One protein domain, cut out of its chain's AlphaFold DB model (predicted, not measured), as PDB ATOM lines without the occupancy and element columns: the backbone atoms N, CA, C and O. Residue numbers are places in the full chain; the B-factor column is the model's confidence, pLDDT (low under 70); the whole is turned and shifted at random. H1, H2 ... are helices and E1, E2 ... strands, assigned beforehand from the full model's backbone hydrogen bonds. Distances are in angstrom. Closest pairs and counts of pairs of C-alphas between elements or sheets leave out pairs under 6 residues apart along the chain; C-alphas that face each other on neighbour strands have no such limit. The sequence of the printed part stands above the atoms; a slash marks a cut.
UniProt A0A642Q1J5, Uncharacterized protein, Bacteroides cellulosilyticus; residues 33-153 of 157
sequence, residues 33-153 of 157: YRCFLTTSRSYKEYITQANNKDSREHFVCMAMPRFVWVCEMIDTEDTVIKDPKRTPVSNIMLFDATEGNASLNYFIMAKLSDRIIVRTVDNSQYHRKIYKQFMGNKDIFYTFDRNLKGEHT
ATOM      1  N   TYR A  33     -20.699  58.118 -38.242       87.06
ATOM      2  CA  TYR A  33     -19.988  57.512 -39.368       87.06
ATOM      3  C   TYR A  33     -18.656  58.215 -39.598       87.06
ATOM      4  O   TYR A  33     -18.601  59.439 -39.720       87.06
ATOM      5  N   ARG A  34     -17.578  57.440 -39.713       86.25
ATOM      6  CA  ARG A  34     -16.285  57.931 -40.198       86.25
ATOM      7  C   ARG A  34     -15.993  57.296 -41.543       86.25
ATOM      8  O   ARG A  34     -15.814  56.083 -41.625       86.25
ATOM      9  N   CYS A  35     -15.918  58.121 -42.581       87.00
ATOM     10  CA  CYS A  35     -15.619  57.679 -43.937       87.00
ATOM     11  C   CYS A  35     -14.282  58.248 -44.397       87.00
ATOM     12  O   CYS A  35     -14.047  59.454 -44.306       87.00
ATOM     13  N   PHE A  36     -13.405  57.387 -44.902       86.44
ATOM     14  CA  PHE A  36     -12.095  57.807 -45.387       86.44
ATOM     15  C   PHE A  36     -11.575  56.897 -46.494       86.44
ATOM     16  O   PHE A  36     -11.917  55.713 -46.578       86.44
ATOM     17  N   LEU A  37     -10.716  57.466 -47.340       88.19
ATOM     18  CA  LEU A  37     -10.043  56.743 -48.406       88.19
ATOM     19  C   LEU A  37      -8.692  56.239 -47.904       88.19
ATOM     20  O   LEU A  37      -7.895  56.980 -47.323       88.19
ATOM     21  N   THR A  38      -8.399  54.973 -48.177       89.19
ATOM     22  CA  THR A  38      -7.081  54.399 -47.905       89.19
ATOM     23  C   THR A  38      -6.721  53.343 -48.942       89.19
ATOM     24  O   THR A  38      -7.519  52.966 -49.804       89.19
ATOM     25  N   THR A  39      -5.482  52.865 -48.886       89.31
ATOM     26  CA  THR A  39      -5.081  51.702 -49.679       89.31
ATOM     27  C   THR A  39      -5.540  50.427 -48.984       89.31
ATOM     28  O   THR A  39      -5.410  50.299 -47.764       89.31
ATOM     29  N   SER A  40      -6.001  49.443 -49.756       89.44
ATOM     30  CA  SER A  40      -6.372  48.133 -49.200       89.44
ATOM     31  C   SER A  40      -5.212  47.478 -48.449       89.44
ATOM     32  O   SER A  40      -5.431  46.841 -47.426       89.44
ATOM     33  N   ARG A  41      -3.966  47.700 -48.890       87.88
ATOM     34  CA  ARG A  41      -2.760  47.261 -48.174       87.88
ATOM     35  C   ARG A  41      -2.679  47.847 -46.764       87.88
ATOM     36  O   ARG A  41      -2.589  47.084 -45.808       87.88
ATOM     37  N   SER A  42      -2.727  49.175 -46.633       87.19
ATOM     38  CA  SER A  42      -2.604  49.836 -45.325       87.19
ATOM     39  C   SER A  42      -3.740  49.441 -44.386       87.19
ATOM     40  O   SER A  42      -3.521  49.283 -43.188       87.19
ATOM     41  N   TYR A  43      -4.945  49.263 -44.927       87.19
ATOM     42  CA  TYR A  43      -6.091  48.838 -44.138       87.19
ATOM     43  C   TYR A  43      -5.979  47.375 -43.684       87.19
ATOM     44  O   TYR A  43      -6.221  47.062 -42.521       87.19
ATOM     45  N   LYS A  44      -5.532  46.468 -44.563       86.31
ATOM     46  CA  LYS A  44      -5.279  45.067 -44.195       86.31
ATOM     47  C   LYS A  44      -4.190  44.931 -43.131       86.31
ATOM     48  O   LYS A  44      -4.328  44.121 -42.219       86.31
ATOM     49  N   GLU A  45      -3.126  45.723 -43.207       83.31
ATOM     50  CA  GLU A  45      -2.076  45.763 -42.176       83.31
ATOM     51  C   GLU A  45      -2.608  46.244 -40.813       83.31
ATOM     52  O   GLU A  45      -2.083  45.863 -39.767       83.31
ATOM     53  N   TYR A  46      -3.662  47.061 -40.801       80.81
ATOM     54  CA  TYR A  46      -4.332  47.482 -39.576       80.81
ATOM     55  C   TYR A  46      -5.280  46.426 -39.024       80.81
ATOM     56  O   TYR A  46      -5.141  46.023 -37.875       80.81
ATOM     57  N   ILE A  47      -6.207  45.930 -39.844       77.31
ATOM     58  CA  ILE A  47      -7.225  44.978 -39.386       77.31
ATOM     59  C   ILE A  47      -6.601  43.656 -38.914       77.31
ATOM     60  O   ILE A  47      -7.152  42.958 -38.068       77.31
ATOM     61  N   THR A  48      -5.406  43.326 -39.413       71.25
ATOM     62  CA  THR A  48      -4.626  42.160 -38.977       71.25
ATOM     63  C   THR A  48      -4.013  42.296 -37.584       71.25
ATOM     64  O   THR A  48      -3.549  41.295 -37.041       71.25
ATOM     65  N   GLN A  49      -4.041  43.492 -36.990       68.38
ATOM     66  CA  GLN A  49      -3.664  43.724 -35.592       68.38
ATOM     67  C   GLN A  49      -4.801  43.379 -34.617       68.38
ATOM     68  O   GLN A  49      -4.564  43.366 -33.412       68.38
ATOM     69  N   ALA A  50      -6.010  43.073 -35.106       66.50
ATOM     70  CA  ALA A  50      -7.090  42.568 -34.266       66.50
ATOM     71  C   ALA A  50      -6.710  41.219 -33.630       66.50
ATOM     72  O   ALA A  50      -5.988  40.408 -34.219       66.50
ATOM     73  N   ASN A  51      -7.206  40.957 -32.420       62.59
ATOM     74  CA  ASN A  51      -6.804  39.780 -31.645       62.59
ATOM     75  C   ASN A  51      -7.414  38.468 -32.173       62.59
ATOM     76  O   ASN A  51      -6.889  37.391 -31.890       62.59
ATOM     77  N   ASN A  52      -8.498  38.527 -32.955       68.75
ATOM     78  CA  ASN A  52      -9.205  37.343 -33.435       68.75
ATOM     79  C   ASN A  52      -8.632  36.801 -34.760       68.75
ATOM     80  O   ASN A  52      -8.778  37.415 -35.818       68.75
ATOM     81  N   LYS A  53      -8.034  35.604 -34.716       68.31
ATOM     82  CA  LYS A  53      -7.408  34.939 -35.871       68.31
ATOM     83  C   LYS A  53      -8.374  34.685 -37.039       68.31
ATOM     84  O   LYS A  53      -8.004  34.956 -38.178       68.31
ATOM     85  N   ASP A  54      -9.604  34.254 -36.770       67.12
ATOM     86  CA  ASP A  54     -10.566  33.884 -37.820       67.12
ATOM     87  C   ASP A  54     -11.020  35.117 -38.610       67.12
ATOM     88  O   ASP A  54     -11.084  35.114 -39.840       67.12
ATOM     89  N   SER A  55     -11.246  36.233 -37.905       65.38
ATOM     90  CA  SER A  55     -11.573  37.507 -38.552       65.38
ATOM     91  C   SER A  55     -10.428  37.972 -39.458       65.38
ATOM     92  O   SER A  55     -10.673  38.420 -40.578       65.38
ATOM     93  N   ARG A  56      -9.171  37.807 -39.023       70.56
ATOM     94  CA  ARG A  56      -7.990  38.194 -39.810       70.56
ATOM     95  C   ARG A  56      -7.883  37.432 -41.125       70.56
ATOM     96  O   ARG A  56      -7.584  38.049 -42.146       70.56
ATOM     97  N   GLU A  57      -8.113  36.123 -41.114       73.31
ATOM     98  CA  GLU A  57      -7.993  35.287 -42.314       73.31
ATOM     99  C   GLU A  57      -8.960  35.744 -43.415       73.31
ATOM    100  O   GLU A  57      -8.559  35.882 -44.573       73.31
ATOM    101  N   HIS A  58     -10.193  36.113 -43.056       73.19
ATOM    102  CA  HIS A  58     -11.166  36.643 -44.013       73.19
ATOM    103  C   HIS A  58     -10.736  37.971 -44.653       73.19
ATOM    104  O   HIS A  58     -10.905  38.152 -45.861       73.19
ATOM    105  N   PHE A  59     -10.149  38.891 -43.883       72.50
ATOM    106  CA  PHE A  59      -9.644  40.159 -44.421       72.50
ATOM    107  C   PHE A  59      -8.400  39.978 -45.299       72.50
ATOM    108  O   PHE A  59      -8.272  40.626 -46.341       72.50
ATOM    109  N   VAL A  60      -7.471  39.107 -44.895       71.06
ATOM    110  CA  VAL A  60      -6.213  38.884 -45.622       71.06
ATOM    111  C   VAL A  60      -6.478  38.231 -46.975       71.06
ATOM    112  O   VAL A  60      -6.012  38.747 -47.995       71.06
ATOM    113  N   CYS A  61      -7.270  37.156 -46.988       74.62
ATOM    114  CA  CYS A  61      -7.509  36.329 -48.171       74.62
ATOM    115  C   CYS A  61      -8.443  36.975 -49.205       74.62
ATOM    116  O   CYS A  61      -8.481  36.540 -50.355       74.62
ATOM    117  N   MET A  62      -9.189  38.017 -48.836       78.94
ATOM    118  CA  MET A  62     -10.086  38.707 -49.760       78.94
ATOM    119  C   MET A  62      -9.316  39.549 -50.782       78.94
ATOM    120  O   MET A  62      -8.545  40.433 -50.409       78.94
ATOM    121  N   ALA A  63      -9.571  39.356 -52.075       81.12
ATOM    122  CA  ALA A  63      -9.114  40.297 -53.095       81.12
ATOM    123  C   ALA A  63      -9.821  41.652 -52.907       81.12
ATOM    124  O   ALA A  63     -11.043  41.705 -52.804       81.12
ATOM    125  N   MET A  64      -9.052  42.738 -52.833       84.94
ATOM    126  CA  MET A  64      -9.569  44.102 -52.689       84.94
ATOM    127  C   MET A  64      -8.925  45.000 -53.751       84.94
ATOM    128  O   MET A  64      -7.743  44.802 -54.058       84.94
ATOM    129  N   PRO A  65      -9.648  46.001 -54.278       87.88
ATOM    130  CA  PRO A  65      -9.074  47.012 -55.162       87.88
ATOM    131  C   PRO A  65      -7.944  47.767 -54.453       87.88
ATOM    132  O   PRO A  65      -7.803  47.735 -53.227       87.88
ATOM    133  N   ARG A  66      -7.105  48.471 -55.221       88.25
ATOM    134  CA  ARG A  66      -5.957  49.205 -54.660       88.25
ATOM    135  C   ARG A  66      -6.388  50.254 -53.632       88.25
ATOM    136  O   ARG A  66      -5.721  50.399 -52.607       88.25
ATOM    137  N   PHE A  67      -7.480  50.957 -53.913       88.75
ATOM    138  CA  PHE A  67      -8.067  51.964 -53.040       88.75
ATOM    139  C   PHE A  67      -9.456  51.525 -52.603       88.75
ATOM    140  O   PHE A  67     -10.252  51.065 -53.420       88.75
ATOM    141  N   VAL A  68      -9.724  51.681 -51.313       90.12
ATOM    142  CA  VAL A  68     -11.004  51.348 -50.699       90.12
ATOM    143  C   VAL A  68     -11.489  52.527 -49.878       90.12
ATOM    144  O   VAL A  68     -10.700  53.190 -49.197       90.12
ATOM    145  N   TRP A  69     -12.793  52.754 -49.925       90.19
ATOM    146  CA  TRP A  69     -13.463  53.546 -48.912       90.19
ATOM    147  C   TRP A  69     -13.745  52.656 -47.710       90.19
ATOM    148  O   TRP A  69     -14.289  51.558 -47.850       90.19
ATOM    149  N   VAL A  70     -13.373  53.137 -46.532       89.88
ATOM    150  CA  VAL A  70     -13.714  52.505 -45.261       89.88
ATOM    151  C   VAL A  70     -14.752  53.378 -44.587       89.88
ATOM    152  O   VAL A  70     -14.565  54.588 -44.480       89.88
ATOM    153  N   CYS A  71     -15.840  52.759 -44.147       90.88
ATOM    154  CA  CYS A  71     -16.837  53.379 -43.299       90.88
ATOM    155  C   CYS A  71     -16.841  52.681 -41.943       90.88
ATOM    156  O   CYS A  71     -17.216  51.512 -41.842       90.88
ATOM    157  N   GLU A  72     -16.462  53.404 -40.902       90.06
ATOM    158  CA  GLU A  72     -16.574  52.962 -39.516       90.06
ATOM    159  C   GLU A  72     -17.869  53.513 -38.923       90.06
ATOM    160  O   GLU A  72     -18.163  54.700 -39.060       90.06
ATOM    161  N   MET A  73     -18.640  52.651 -38.267       90.38
ATOM    162  CA  MET A  73     -19.833  53.026 -37.513       90.38
ATOM    163  C   MET A  73     -19.524  52.955 -36.026       90.38
ATOM    164  O   MET A  73     -19.107  51.906 -35.532       90.38
ATOM    165  N   ILE A  74     -19.769  54.050 -35.321       88.19
ATOM    166  CA  ILE A  74     -19.541  54.170 -33.884       88.19
ATOM    167  C   ILE A  74     -20.891  54.382 -33.211       88.19
ATOM    168  O   ILE A  74     -21.559  55.381 -33.469       88.19
ATOM    169  N   ASP A  75     -21.285  53.439 -32.365       88.38
ATOM    170  CA  ASP A  75     -22.400  53.593 -31.435       88.38
ATOM    171  C   ASP A  75     -22.052  54.669 -30.395       88.38
ATOM    172  O   ASP A  75     -21.053  54.564 -29.682       88.38
ATOM    173  N   THR A  76     -22.858  55.728 -30.328       83.69
ATOM    174  CA  THR A  76     -22.627  56.843 -29.397       83.69
ATOM    175  C   THR A  76     -22.819  56.451 -27.931       83.69
ATOM    176  O   THR A  76     -22.239  57.090 -27.058       83.69
ATOM    177  N   GLU A  77     -23.546  55.381 -27.625       79.25
ATOM    178  CA  GLU A  77     -23.675  54.887 -26.250       79.25
ATOM    179  C   GLU A  77     -22.390  54.191 -25.775       79.25
ATOM    180  O   GLU A  77     -22.025  54.289 -24.603       79.25
ATOM    181  N   ASP A  78     -21.642  53.576 -26.698       67.81
ATOM    182  CA  ASP A  78     -20.337  52.957 -26.426       67.81
ATOM    183  C   ASP A  78     -19.199  54.003 -26.334       67.81
ATOM    184  O   ASP A  78     -18.057  53.678 -25.982       67.81
ATOM    185  N   THR A  79     -19.487  55.283 -26.613       62.41
ATOM    186  CA  THR A  79     -18.501  56.373 -26.561       62.41
ATOM    187  C   THR A  79     -18.245  56.880 -25.136       62.41
ATOM    188  O   THR A  79     -18.512  58.026 -24.785       62.41
ATOM    189  N   VAL A  80     -17.610  56.061 -24.294       56.12
ATOM    190  CA  VAL A  80     -16.918  56.573 -23.095       56.12
ATOM    191  C   VAL A  80     -15.583  57.188 -23.547       56.12
ATOM    192  O   VAL A  80     -14.516  56.581 -23.447       56.12
ATOM    193  N   ILE A  81     -15.642  58.381 -24.148       56.75
ATOM    194  CA  ILE A  81     -14.500  59.026 -24.815       56.75
ATOM    195  C   ILE A  81     -13.454  59.475 -23.784       56.75
ATOM    196  O   ILE A  81     -13.669  60.424 -23.033       56.75
ATOM    197  N   LYS A  82     -12.282  58.828 -23.788       53.69
ATOM    198  CA  LYS A  82     -11.039  59.389 -23.215       53.69
ATOM    199  C   LYS A  82      -9.904  59.525 -24.238       53.69
ATOM    200  O   LYS A  82      -9.003  60.324 -24.012       53.69
ATOM    201  N   ASP A  83      -9.953  58.800 -25.359       63.94
ATOM    202  CA  ASP A  83      -8.976  58.895 -26.452       63.94
ATOM    203  C   ASP A  83      -9.643  58.562 -27.805       63.94
ATOM    204  O   ASP A  83     -10.028  57.407 -28.014       63.94
ATOM    205  N   PRO A  84      -9.763  59.526 -28.740       61.03
ATOM    206  CA  PRO A  84     -10.320  59.308 -30.078       61.03
ATOM    207  C   PRO A  84      -9.617  58.220 -30.898       61.03
ATOM    208  O   PRO A  84     -10.209  57.715 -31.846       61.03
ATOM    209  N   LYS A  85      -8.367  57.864 -30.562       64.69
ATOM    210  CA  LYS A  85      -7.595  56.794 -31.222       64.69
ATOM    211  C   LYS A  85      -7.943  55.396 -30.710       64.69
ATOM    212  O   LYS A  85      -7.473  54.400 -31.252       64.69
ATOM    213  N   ARG A  86      -8.737  55.313 -29.642       72.06
ATOM    214  CA  ARG A  86      -9.184  54.066 -29.007       72.06
ATOM    215  C   ARG A  86     -10.701  53.998 -28.901       72.06
ATOM    216  O   ARG A  86     -11.221  53.258 -28.070       72.06
ATOM    217  N   THR A  87     -11.410  54.751 -29.737       82.06
ATOM    218  CA  THR A  87     -12.866  54.663 -29.804       82.06
ATOM    219  C   THR A  87     -13.259  53.314 -30.408       82.06
ATOM    220  O   THR A  87     -12.792  53.001 -31.509       82.06
ATOM    221  N   PRO A  88     -14.075  52.501 -29.712       84.75
ATOM    222  CA  PRO A  88     -14.590  51.258 -30.264       84.75
ATOM    223  C   PRO A  88     -15.432  51.521 -31.512       84.75
ATOM    224  O   PRO A  88     -16.255  52.434 -31.546       84.75
ATOM    225  N   VAL A  89     -15.230  50.701 -32.536       87.12
ATOM    226  CA  VAL A  89     -16.016  50.710 -33.767       87.12
ATOM    227  C   VAL A  89     -16.972  49.527 -33.725       87.12
ATOM    228  O   VAL A  89     -16.548  48.375 -33.626       87.12
ATOM    229  N   SER A  90     -18.265  49.817 -33.812       87.75
ATOM    230  CA  SER A  90     -19.332  48.819 -33.745       87.75
ATOM    231  C   SER A  90     -19.376  47.975 -35.018       87.75
ATOM    232  O   SER A  90     -19.495  46.753 -34.948       87.75
ATOM    233  N   ASN A  91     -19.256  48.624 -36.181       89.31
ATOM    234  CA  ASN A  91     -19.277  47.971 -37.488       89.31
ATOM    235  C   ASN A  91     -18.308  48.655 -38.456       89.31
ATOM    236  O   ASN A  91     -18.134  49.872 -38.410       89.31
ATOM    237  N   ILE A  92     -17.732  47.886 -39.381       91.00
ATOM    238  CA  ILE A  92     -16.901  48.415 -40.465       91.00
ATOM    239  C   ILE A  92     -17.452  47.950 -41.804       91.00
ATOM    240  O   ILE A  92     -17.707  46.764 -41.991       91.00
ATOM    241  N   MET A  93     -17.591  48.864 -42.757       92.31
ATOM    242  CA  MET A  93     -17.967  48.560 -44.134       92.31
ATOM    243  C   MET A  93     -16.874  49.004 -45.098       92.31
ATOM    244  O   MET A  93     -16.287  50.075 -44.942       92.31
ATOM    245  N   LEU A  94     -16.600  48.166 -46.092       91.69
ATOM    246  CA  LEU A  94     -15.616  48.410 -47.134       91.69
ATOM    247  C   LEU A  94     -16.290  48.550 -48.484       91.69
ATOM    248  O   LEU A  94     -17.132  47.728 -48.864       91.69
ATOM    249  N   PHE A  95     -15.822  49.543 -49.228       89.94
ATOM    250  CA  PHE A  95     -16.288  49.812 -50.568       89.94
ATOM    251  C   PHE A  95     -15.142  50.009 -51.554       89.94
ATOM    252  O   PHE A  95     -14.080  50.535 -51.219       89.94
ATOM    253  N   ASP A  96     -15.379  49.598 -52.790       88.75
ATOM    254  CA  ASP A  96     -14.500  49.811 -53.920       88.75
ATOM    255  C   ASP A  96     -14.527  51.289 -54.317       88.75
ATOM    256  O   ASP A  96     -15.568  51.828 -54.689       88.75
ATOM    257  N   ALA A  97     -13.380  51.961 -54.216       86.62
ATOM    258  CA  ALA A  97     -13.269  53.374 -54.568       86.62
ATOM    259  C   ALA A  97     -13.129  53.618 -56.084       86.62
ATOM    260  O   ALA A  97     -13.155  54.772 -56.523       86.62
ATOM    261  N   THR A  98     -12.941  52.551 -56.865       80.19
ATOM    262  CA  THR A  98     -12.742  52.579 -58.321       80.19
ATOM    263  C   THR A  98     -14.020  52.293 -59.107       80.19
ATOM    264  O   THR A  98     -14.140  52.734 -60.247       80.19
ATOM    265  N   GLU A  99     -14.991  51.625 -58.488       75.69
ATOM    266  CA  GLU A  99     -16.312  51.370 -59.066       75.69
ATOM    267  C   GLU A  99     -17.242  52.587 -58.942       75.69
ATOM    268  O   GLU A  99     -17.017  53.492 -58.141       75.69
ATOM    269  N   GLY A 100     -18.304  52.634 -59.748       66.88
ATOM    270  CA  GLY A 100     -19.369  53.635 -59.623       66.88
ATOM    271  C   GLY A 100     -20.445  53.232 -58.604       66.88
ATOM    272  O   GLY A 100     -20.605  52.056 -58.281       66.88
ATOM    273  N   ASN A 101     -21.258  54.194 -58.146       65.19
ATOM    274  CA  ASN A 101     -22.386  53.943 -57.224       65.19
ATOM    275  C   ASN A 101     -23.539  53.132 -57.881       65.19
ATOM    276  O   ASN A 101     -24.518  52.764 -57.236       65.19
ATOM    277  N   ALA A 102     -23.440  52.799 -59.173       61.69
ATOM    278  CA  ALA A 102     -24.486  52.073 -59.886       61.69
ATOM    279  C   ALA A 102     -24.871  50.768 -59.157       61.69
ATOM    280  O   ALA A 102     -24.067  49.848 -58.973       61.69
ATOM    281  N   SER A 103     -26.129  50.721 -58.717       63.47
ATOM    282  CA  SER A 103     -26.780  49.567 -58.098       63.47
ATOM    283  C   SER A 103     -26.124  49.027 -56.824       63.47
ATOM    284  O   SER A 103     -26.371  47.867 -56.524       63.47
ATOM    285  N   LEU A 104     -25.313  49.779 -56.066       68.44
ATOM    286  CA  LEU A 104     -24.542  49.286 -54.898       68.44
ATOM    287  C   LEU A 104     -23.353  48.366 -55.246       68.44
ATOM    288  O   LEU A 104     -22.950  47.516 -54.449       68.44
ATOM    289  N   ASN A 105     -22.844  48.402 -56.486       70.88
ATOM    290  CA  ASN A 105     -21.762  47.507 -56.951       70.88
ATOM    291  C   ASN A 105     -20.391  47.799 -56.334       70.88
ATOM    292  O   ASN A 105     -19.467  47.014 -56.500       70.88
ATOM    293  N   TYR A 106     -20.272  48.884 -55.591       83.12
ATOM    294  CA  TYR A 106     -19.066  49.266 -54.879       83.12
ATOM    295  C   TYR A 106     -18.987  48.611 -53.493       83.12
ATOM    296  O   TYR A 106     -17.913  48.594 -52.917       83.12
ATOM    297  N   PHE A 107     -20.055  48.023 -52.936       88.38
ATOM    298  CA  PHE A 107     -19.948  47.309 -51.655       88.38
ATOM    299  C   PHE A 107     -19.091  46.042 -51.783       88.38
ATOM    300  O   PHE A 107     -19.325  45.212 -52.663       88.38
ATOM    301  N   ILE A 108     -18.122  45.881 -50.881       89.12
ATOM    302  CA  ILE A 108     -17.214  44.726 -50.836       89.12
ATOM    303  C   ILE A 108     -17.559  43.829 -49.643       89.12
ATOM    304  O   ILE A 108     -17.756  42.621 -49.797       89.12
ATOM    305  N   MET A 109     -17.602  44.410 -48.444       90.00
ATOM    306  CA  MET A 109     -17.681  43.661 -47.188       90.00
ATOM    307  C   MET A 109     -18.258  44.525 -46.063       90.00
ATOM    308  O   MET A 109     -17.991  45.721 -46.007       90.00
ATOM    309  N   ALA A 110     -18.953  43.894 -45.115       91.06
ATOM    310  CA  ALA A 110     -19.193  44.436 -43.781       91.06
ATOM    311  C   ALA A 110     -18.627  43.493 -42.704       91.06
ATOM    312  O   ALA A 110     -18.903  42.294 -42.718       91.06
ATOM    313  N   LYS A 111     -17.863  44.023 -41.749       89.00
ATOM    314  CA  LYS A 111     -17.549  43.366 -40.476       89.00
ATOM    315  C   LYS A 111     -18.483  43.924 -39.418       89.00
ATOM    316  O   LYS A 111     -18.432  45.110 -39.107       89.00
ATOM    317  N   LEU A 112     -19.310  43.048 -38.870       88.62
ATOM    318  CA  LEU A 112     -20.157  43.325 -37.717       88.62
ATOM    319  C   LEU A 112     -19.520  42.704 -36.473       88.62
ATOM    320  O   LEU A 112     -18.518  41.994 -36.583       88.62
ATOM    321  N   SER A 113     -20.095  42.925 -35.293       81.69
ATOM    322  CA  SER A 113     -19.551  42.351 -34.053       81.69
ATOM    323  C   SER A 113     -19.398  40.821 -34.121       81.69
ATOM    324  O   SER A 113     -18.323  40.311 -33.823       81.69
ATOM    325  N   ASP A 114     -20.409  40.095 -34.604       83.75
ATOM    326  CA  ASP A 114     -20.511  38.627 -34.563       83.75
ATOM    327  C   ASP A 114     -20.263  37.922 -35.908       83.75
ATOM    328  O   ASP A 114     -20.233  36.694 -35.976       83.75
ATOM    329  N   ARG A 115     -20.124  38.669 -37.008       86.69
ATOM    330  CA  ARG A 115     -19.991  38.076 -38.344       86.69
ATOM    331  C   ARG A 115     -19.297  38.983 -39.344       86.69
ATOM    332  O   ARG A 115     -19.171  40.191 -39.149       86.69
ATOM    333  N   ILE A 116     -18.875  38.377 -40.444       88.31
ATOM    334  CA  ILE A 116     -18.414  39.053 -41.653       88.31
ATOM    335  C   ILE A 116     -19.399  38.743 -42.769       88.31
ATOM    336  O   ILE A 116     -19.752  37.588 -43.000       88.31
ATOM    337  N   ILE A 117     -19.822  39.779 -43.477       89.75
ATOM    338  CA  ILE A 117     -20.671  39.693 -44.655       89.75
ATOM    339  C   ILE A 117     -19.822  40.091 -45.851       89.75
ATOM    340  O   ILE A 117     -19.239  41.172 -45.874       89.75
ATOM    341  N   VAL A 118     -19.746  39.218 -46.846       87.94
ATOM    342  CA  VAL A 118     -18.940  39.423 -48.048       87.94
ATOM    343  C   VAL A 118     -19.845  39.429 -49.259       87.94
ATOM    344  O   VAL A 118     -20.646  38.507 -49.441       87.94
ATOM    345  N   ARG A 119     -19.689  40.438 -50.119       83.56
ATOM    346  CA  ARG A 119     -20.299  40.400 -51.441       83.56
ATOM    347  C   ARG A 119     -19.650  39.294 -52.262       83.56
ATOM    348  O   ARG A 119     -18.436  39.228 -52.423       83.56
ATOM    349  N   THR A 120     -20.495  38.455 -52.826       77.69
ATOM    350  CA  THR A 120     -20.132  37.435 -53.799       77.69
ATOM    351  C   THR A 120     -20.957  37.634 -55.060       77.69
ATOM    352  O   THR A 120     -21.960  38.357 -55.068       77.69
ATOM    353  N   VAL A 121     -20.500  37.021 -56.141       69.94
ATOM    354  CA  VAL A 121     -21.215  37.012 -57.411       69.94
ATOM    355  C   VAL A 121     -21.730  35.596 -57.609       69.94
ATOM    356  O   VAL A 121     -20.988  34.631 -57.423       69.94
ATOM    357  N   ASP A 122     -23.015  35.477 -57.918       62.56
ATOM    358  CA  ASP A 122     -23.573  34.233 -58.435       62.56
ATOM    359  C   ASP A 122     -22.904  33.886 -59.777       62.56
ATOM    360  O   ASP A 122     -22.731  34.766 -60.618       62.56
ATOM    361  N   ASN A 123     -22.588  32.611 -60.011       56.53
ATOM    362  CA  ASN A 123     -22.136  32.121 -61.318       56.53
ATOM    363  C   ASN A 123     -23.260  32.101 -62.380       56.53
ATOM    364  O   ASN A 123     -23.031  31.672 -63.512       56.53
ATOM    365  N   SER A 124     -24.484  32.516 -62.043       58.38
ATOM    366  CA  SER A 124     -25.575  32.671 -63.006       58.38
ATOM    367  C   SER A 124     -25.315  33.812 -63.995       58.38
ATOM    368  O   SER A 124     -24.678  34.814 -63.678       58.38
ATOM    369  N   GLN A 125     -25.881  33.695 -65.203       52.97
ATOM    370  CA  GLN A 125     -25.753  34.699 -66.276       52.97
ATOM    371  C   GLN A 125     -26.146  36.122 -65.833       52.97
ATOM    372  O   GLN A 125     -25.662  37.106 -66.386       52.97
ATOM    373  N   TYR A 126     -26.992  36.231 -64.807       57.53
ATOM    374  CA  TYR A 126     -27.504  37.493 -64.286       57.53
ATOM    375  C   TYR A 126     -26.583  38.164 -63.256       57.53
ATOM    376  O   TYR A 126     -26.907  39.268 -62.824       57.53
ATOM    377  N   HIS A 127     -25.478  37.521 -62.843       59.25
ATOM    378  CA  HIS A 127     -24.501  38.050 -61.876       59.25
ATOM    379  C   HIS A 127     -25.170  38.671 -60.640       59.25
ATOM    380  O   HIS A 127     -24.823  39.770 -60.191       59.25
ATOM    381  N   ARG A 128     -26.190  37.985 -60.106       64.19
ATOM    382  CA  ARG A 128     -26.962  38.492 -58.969       64.19
ATOM    383  C   ARG A 128     -26.040  38.697 -57.774       64.19
ATOM    384  O   ARG A 128     -25.124  37.911 -57.522       64.19
ATOM    385  N   LYS A 129     -26.314  39.757 -57.019       65.56
ATOM    386  CA  LYS A 129     -25.621  40.031 -55.763       65.56
ATOM    387  C   LYS A 129     -26.035  38.994 -54.743       65.56
ATOM    388  O   LYS A 129     -27.205  38.930 -54.377       65.56
ATOM    389  N   ILE A 130     -25.072  38.205 -54.288       76.75
ATOM    390  CA  ILE A 130     -25.273  37.266 -53.191       76.75
ATOM    391  C   ILE A 130     -24.325  37.657 -52.068       76.75
ATOM    392  O   ILE A 130     -23.167  37.997 -52.308       76.75
ATOM    393  N   TYR A 131     -24.800  37.585 -50.831       84.69
ATOM    394  CA  TYR A 131     -23.982  37.831 -49.654       84.69
ATOM    395  C   TYR A 131     -23.671  36.514 -48.949       84.69
ATOM    396  O   TYR A 131     -24.578  35.782 -48.554       84.69
ATOM    397  N   LYS A 132     -22.382  36.207 -48.779       86.81
ATOM    398  CA  LYS A 132     -21.945  35.118 -47.898       86.81
ATOM    399  C   LYS A 132     -21.703  35.663 -46.502       86.81
ATOM    400  O   LYS A 132     -21.080  36.711 -46.343       86.81
ATOM    401  N   GLN A 133     -22.174  34.920 -45.509       88.75
ATOM    402  CA  GLN A 133     -21.972  35.224 -44.101       88.75
ATOM    403  C   GLN A 133     -20.962  34.250 -43.506       88.75
ATOM    404  O   GLN A 133     -21.064  33.040 -43.709       88.75
ATOM    405  N   PHE A 134     -20.023  34.787 -42.742       85.50
ATOM    406  CA  PHE A 134     -19.067  34.030 -41.950       85.50
ATOM    407  C   PHE A 134     -19.272  34.426 -40.495       85.50
ATOM    408  O   PHE A 134     -18.974  35.556 -40.106       85.50
ATOM    409  N   MET A 135     -19.849  33.518 -39.712       84.75
ATOM    410  CA  MET A 135     -20.024  33.723 -38.276       84.75
ATOM    411  C   MET A 135     -18.657  33.674 -37.600       84.75
ATOM    412  O   MET A 135     -17.840  32.813 -37.922       84.75
ATOM    413  N   GLY A 136     -18.407  34.589 -36.675       71.50
ATOM    414  CA  GLY A 136     -17.149  34.662 -35.950       71.50
ATOM    415  C   GLY A 136     -17.359  35.053 -34.496       71.50
ATOM    416  O   GLY A 136     -18.452  35.429 -34.072       71.50
ATOM    417  N   ASN A 137     -16.288  34.979 -33.713       70.94
ATOM    418  CA  ASN A 137     -16.334  35.478 -32.344       70.94
ATOM    419  C   ASN A 137     -16.505  36.999 -32.331       70.94
ATOM    420  O   ASN A 137     -16.001  37.697 -33.220       70.94
ATOM    421  N   LYS A 138     -17.168  37.495 -31.281       74.25
ATOM    422  CA  LYS A 138     -17.246  38.930 -31.005       74.25
ATOM    423  C   LYS A 138     -15.837  39.505 -30.933       74.25
ATOM    424  O   LYS A 138     -15.014  39.022 -30.161       74.25
ATOM    425  N   ASP A 139     -15.582  40.514 -31.752       71.50
ATOM    426  CA  ASP A 139     -14.304  41.217 -31.804       71.50
ATOM    427  C   ASP A 139     -14.555  42.718 -31.692       71.50
ATOM    428  O   ASP A 139     -15.578  43.212 -32.176       71.50
ATOM    429  N   ILE A 140     -13.640  43.422 -31.032       74.81
ATOM    430  CA  ILE A 140     -13.725  44.868 -30.835       74.81
ATOM    431  C   ILE A 140     -12.659  45.502 -31.711       74.81
ATOM    432  O   ILE A 140     -11.462  45.313 -31.497       74.81
ATOM    433  N   PHE A 141     -13.116  46.274 -32.687       78.12
ATOM    434  CA  PHE A 141     -12.246  47.098 -33.505       78.12
ATOM    435  C   PHE A 141     -12.167  48.493 -32.915       78.12
ATOM    436  O   PHE A 141     -13.065  48.937 -32.203       78.12
ATOM    437  N   TYR A 142     -11.089  49.184 -33.242       82.88
ATOM    438  CA  TYR A 142     -10.919  50.589 -32.919       82.88
ATOM    439  C   TYR A 142     -10.919  51.400 -34.212       82.88
ATOM    440  O   TYR A 142     -10.880  50.836 -35.310       82.88
ATOM    441  N   THR A 143     -10.985  52.717 -34.100       84.75
ATOM    442  CA  THR A 143     -10.883  53.602 -35.262       84.75
ATOM    443  C   THR A 143      -9.497  53.532 -35.891       84.75
ATOM    444  O   THR A 143      -8.487  53.610 -35.189       84.75
ATOM    445  N   PHE A 144      -9.436  53.447 -37.213       80.25
ATOM    446  CA  PHE A 144      -8.201  53.491 -37.982       80.25
ATOM    447  C   PHE A 144      -7.656  54.923 -38.088       80.25
ATOM    448  O   PHE A 144      -8.355  55.841 -38.519       80.25
ATOM    449  N   ASP A 145      -6.381  55.115 -37.733       76.25
ATOM    450  CA  ASP A 145      -5.719  56.429 -37.693       76.25
ATOM    451  C   ASP A 145      -4.427  56.514 -38.534       76.25
ATOM    452  O   ASP A 145      -3.720  57.523 -38.504       76.25
ATOM    453  N   ARG A 146      -4.096  55.475 -39.318       66.19
ATOM    454  CA  ARG A 146      -2.847  55.423 -40.104       66.19
ATOM    455  C   ARG A 146      -3.059  55.828 -41.560       66.19
ATOM    456  O   ARG A 146      -3.848  55.221 -42.271       66.19
ATOM    457  N   ASN A 147      -2.254  56.768 -42.059       58.50
ATOM    458  CA  ASN A 147      -2.177  57.105 -43.490       58.50
ATOM    459  C   ASN A 147      -3.526  57.476 -44.141       58.50
ATOM    460  O   ASN A 147      -3.738  57.192 -45.323       58.50
ATOM    461  N   LEU A 148      -4.426  58.114 -43.388       59.38
ATOM    462  CA  LEU A 148      -5.686  58.624 -43.921       59.38
ATOM    463  C   LEU A 148      -5.402  59.649 -45.030       59.38
ATOM    464  O   LEU A 148      -4.637  60.597 -44.840       59.38
ATOM    465  N   LYS A 149      -5.989  59.447 -46.212       57.84
ATOM    466  CA  LYS A 149      -5.955  60.415 -47.314       57.84
ATOM    467  C   LYS A 149      -7.352  61.022 -47.422       57.84
ATOM    468  O   LYS A 149      -8.273  60.336 -47.842       57.84
ATOM    469  N   GLY A 150      -7.487  62.287 -47.022       54.47
ATOM    470  CA  GLY A 150      -8.775  62.984 -46.971       54.47
ATOM    471  C   GLY A 150      -9.616  62.527 -45.779       54.47
ATOM    472  O   GLY A 150     -10.411  61.597 -45.891       54.47
ATOM    473  N   GLU A 151      -9.433  63.169 -44.623       50.12
ATOM    474  CA  GLU A 151     -10.420  63.092 -43.543       50.12
ATOM    475  C   GLU A 151     -11.677  63.838 -44.002       50.12
ATOM    476  O   GLU A 151     -11.701  65.065 -44.054       50.12
ATOM    477  N   HIS A 152     -12.722  63.096 -44.364       53.25
ATOM    478  CA  HIS A 152     -14.042  63.652 -44.656       53.25
ATOM    479  C   HIS A 152     -14.974  63.375 -43.477       53.25
ATOM    480  O   HIS A 152     -16.020  62.748 -43.607       53.25
ATOM    481  N   THR A 153     -14.577  63.817 -42.284       49.22
ATOM    482  CA  THR A 153     -15.474  63.836 -41.130       49.22
ATOM    483  C   THR A 153     -16.346  65.080 -41.220       49.22
ATOM    484  O   THR A 153     -15.956  66.157 -40.770       49.22
TER     485      THR A 153
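Overview. This is residues 33 to 153 of the 157 residues of an uncharacterized protein of Bacteroides cellulosilyticus (UniProt A0A642Q1J5). One strongly twisted sheet of seven strands makes a wall, with two short helices, H1 and H2, side by side over one face and no named helix over the other. The long link of residues 76 to 90 and the turn between E5 and E6 lie toward opposite ends of the longest axis, while residues 136 to 148 lead from E6 at one edge back to E7 at the other. The printed part has 121 residues, with E1, H1, H2, E2, E3, E4, E5, E6 and E7 along the chain; the class is mixed, helices and strands. The sheet's order is E6, E5, E4, E3, E2, E1, E7, antiparallel throughout. The whole is compact, with a radius of gyration of the C-alphas of 14.6 A, but elongated in outline, spanning 52 by 32 by 26 A.

Along the chain. The longest strand is E2, residues 67 to 75, 26.0 A. E3 is residues 91 to 96, 17.2 A; E4 is residues 107 to 111, 12.1 A; E5 is residues 115 to 121, 19.1 A; E6 is residues 129 to 135, 19.4 A. E1, residues 33 to 39, 19.0 A, begins at C-alpha 33 (-19.988, 57.512, -39.368). E7, residues 149 to 151, ends at C-alpha 151 (-10.420, 63.092, -43.543). H1 is residues 40 to 47, 10.3 A; H2 is residues 53 to 61, 12.4 A, from C-alpha 53 (-7.408, 34.939, -35.871).

Arrangement. E2 to E6 form a meander, each strand the antiparallel neighbour of the one before. Within hydrogen-bond range are N 71 and O 93 of E2 and E3 at 2.8 A, N 94 and O 109 of E3 and E4 at 2.8 A, N 117 and O 110 of E5 and E4 at 2.8 A, and N 118 and O 132 of E5 and E6 at 2.9 A. On the other side of E2 from E3 lies E1, with N 36 and O 70 at 3.1 A; E7 is the edge strand beside E1, with N 149 and O 37 at 3.3 A. H1 is on the sheet over E2, at a height of 10.5 A, along the strands; its closest C-alphas to E2 are those of Ser 40 and Phe 67, 5.7 A. H2 is on the same face over E5, at a height of 10.1 A; the closest C-alphas are those of Ser 55 and Ile 116, 7.7 A. H1 and H2, a helical hairpin, touch at a shallow tilt of 2 degrees, opposite ways, the C-alphas of Lys 44 and Val 60 being closest at 6.4 A. In both helices every O i to N i+4 pair is within hydrogen-bond range.

Size, cuts and confidence. The C-alphas of Lys 82 and Gln 125, the two farthest apart, are 51.8 A apart. The printed part has no cut. The links E2 to E3 and E6 to E7 are long; a short antiparallel pairing of residues 88 to 89 with 141 to 142 ties them to each other. The mean pLDDT of the printed part is 76.9, with residues 49 to 55, 78 to 85, 100 to 104, 121 to 129 and 146 to 153 under 70.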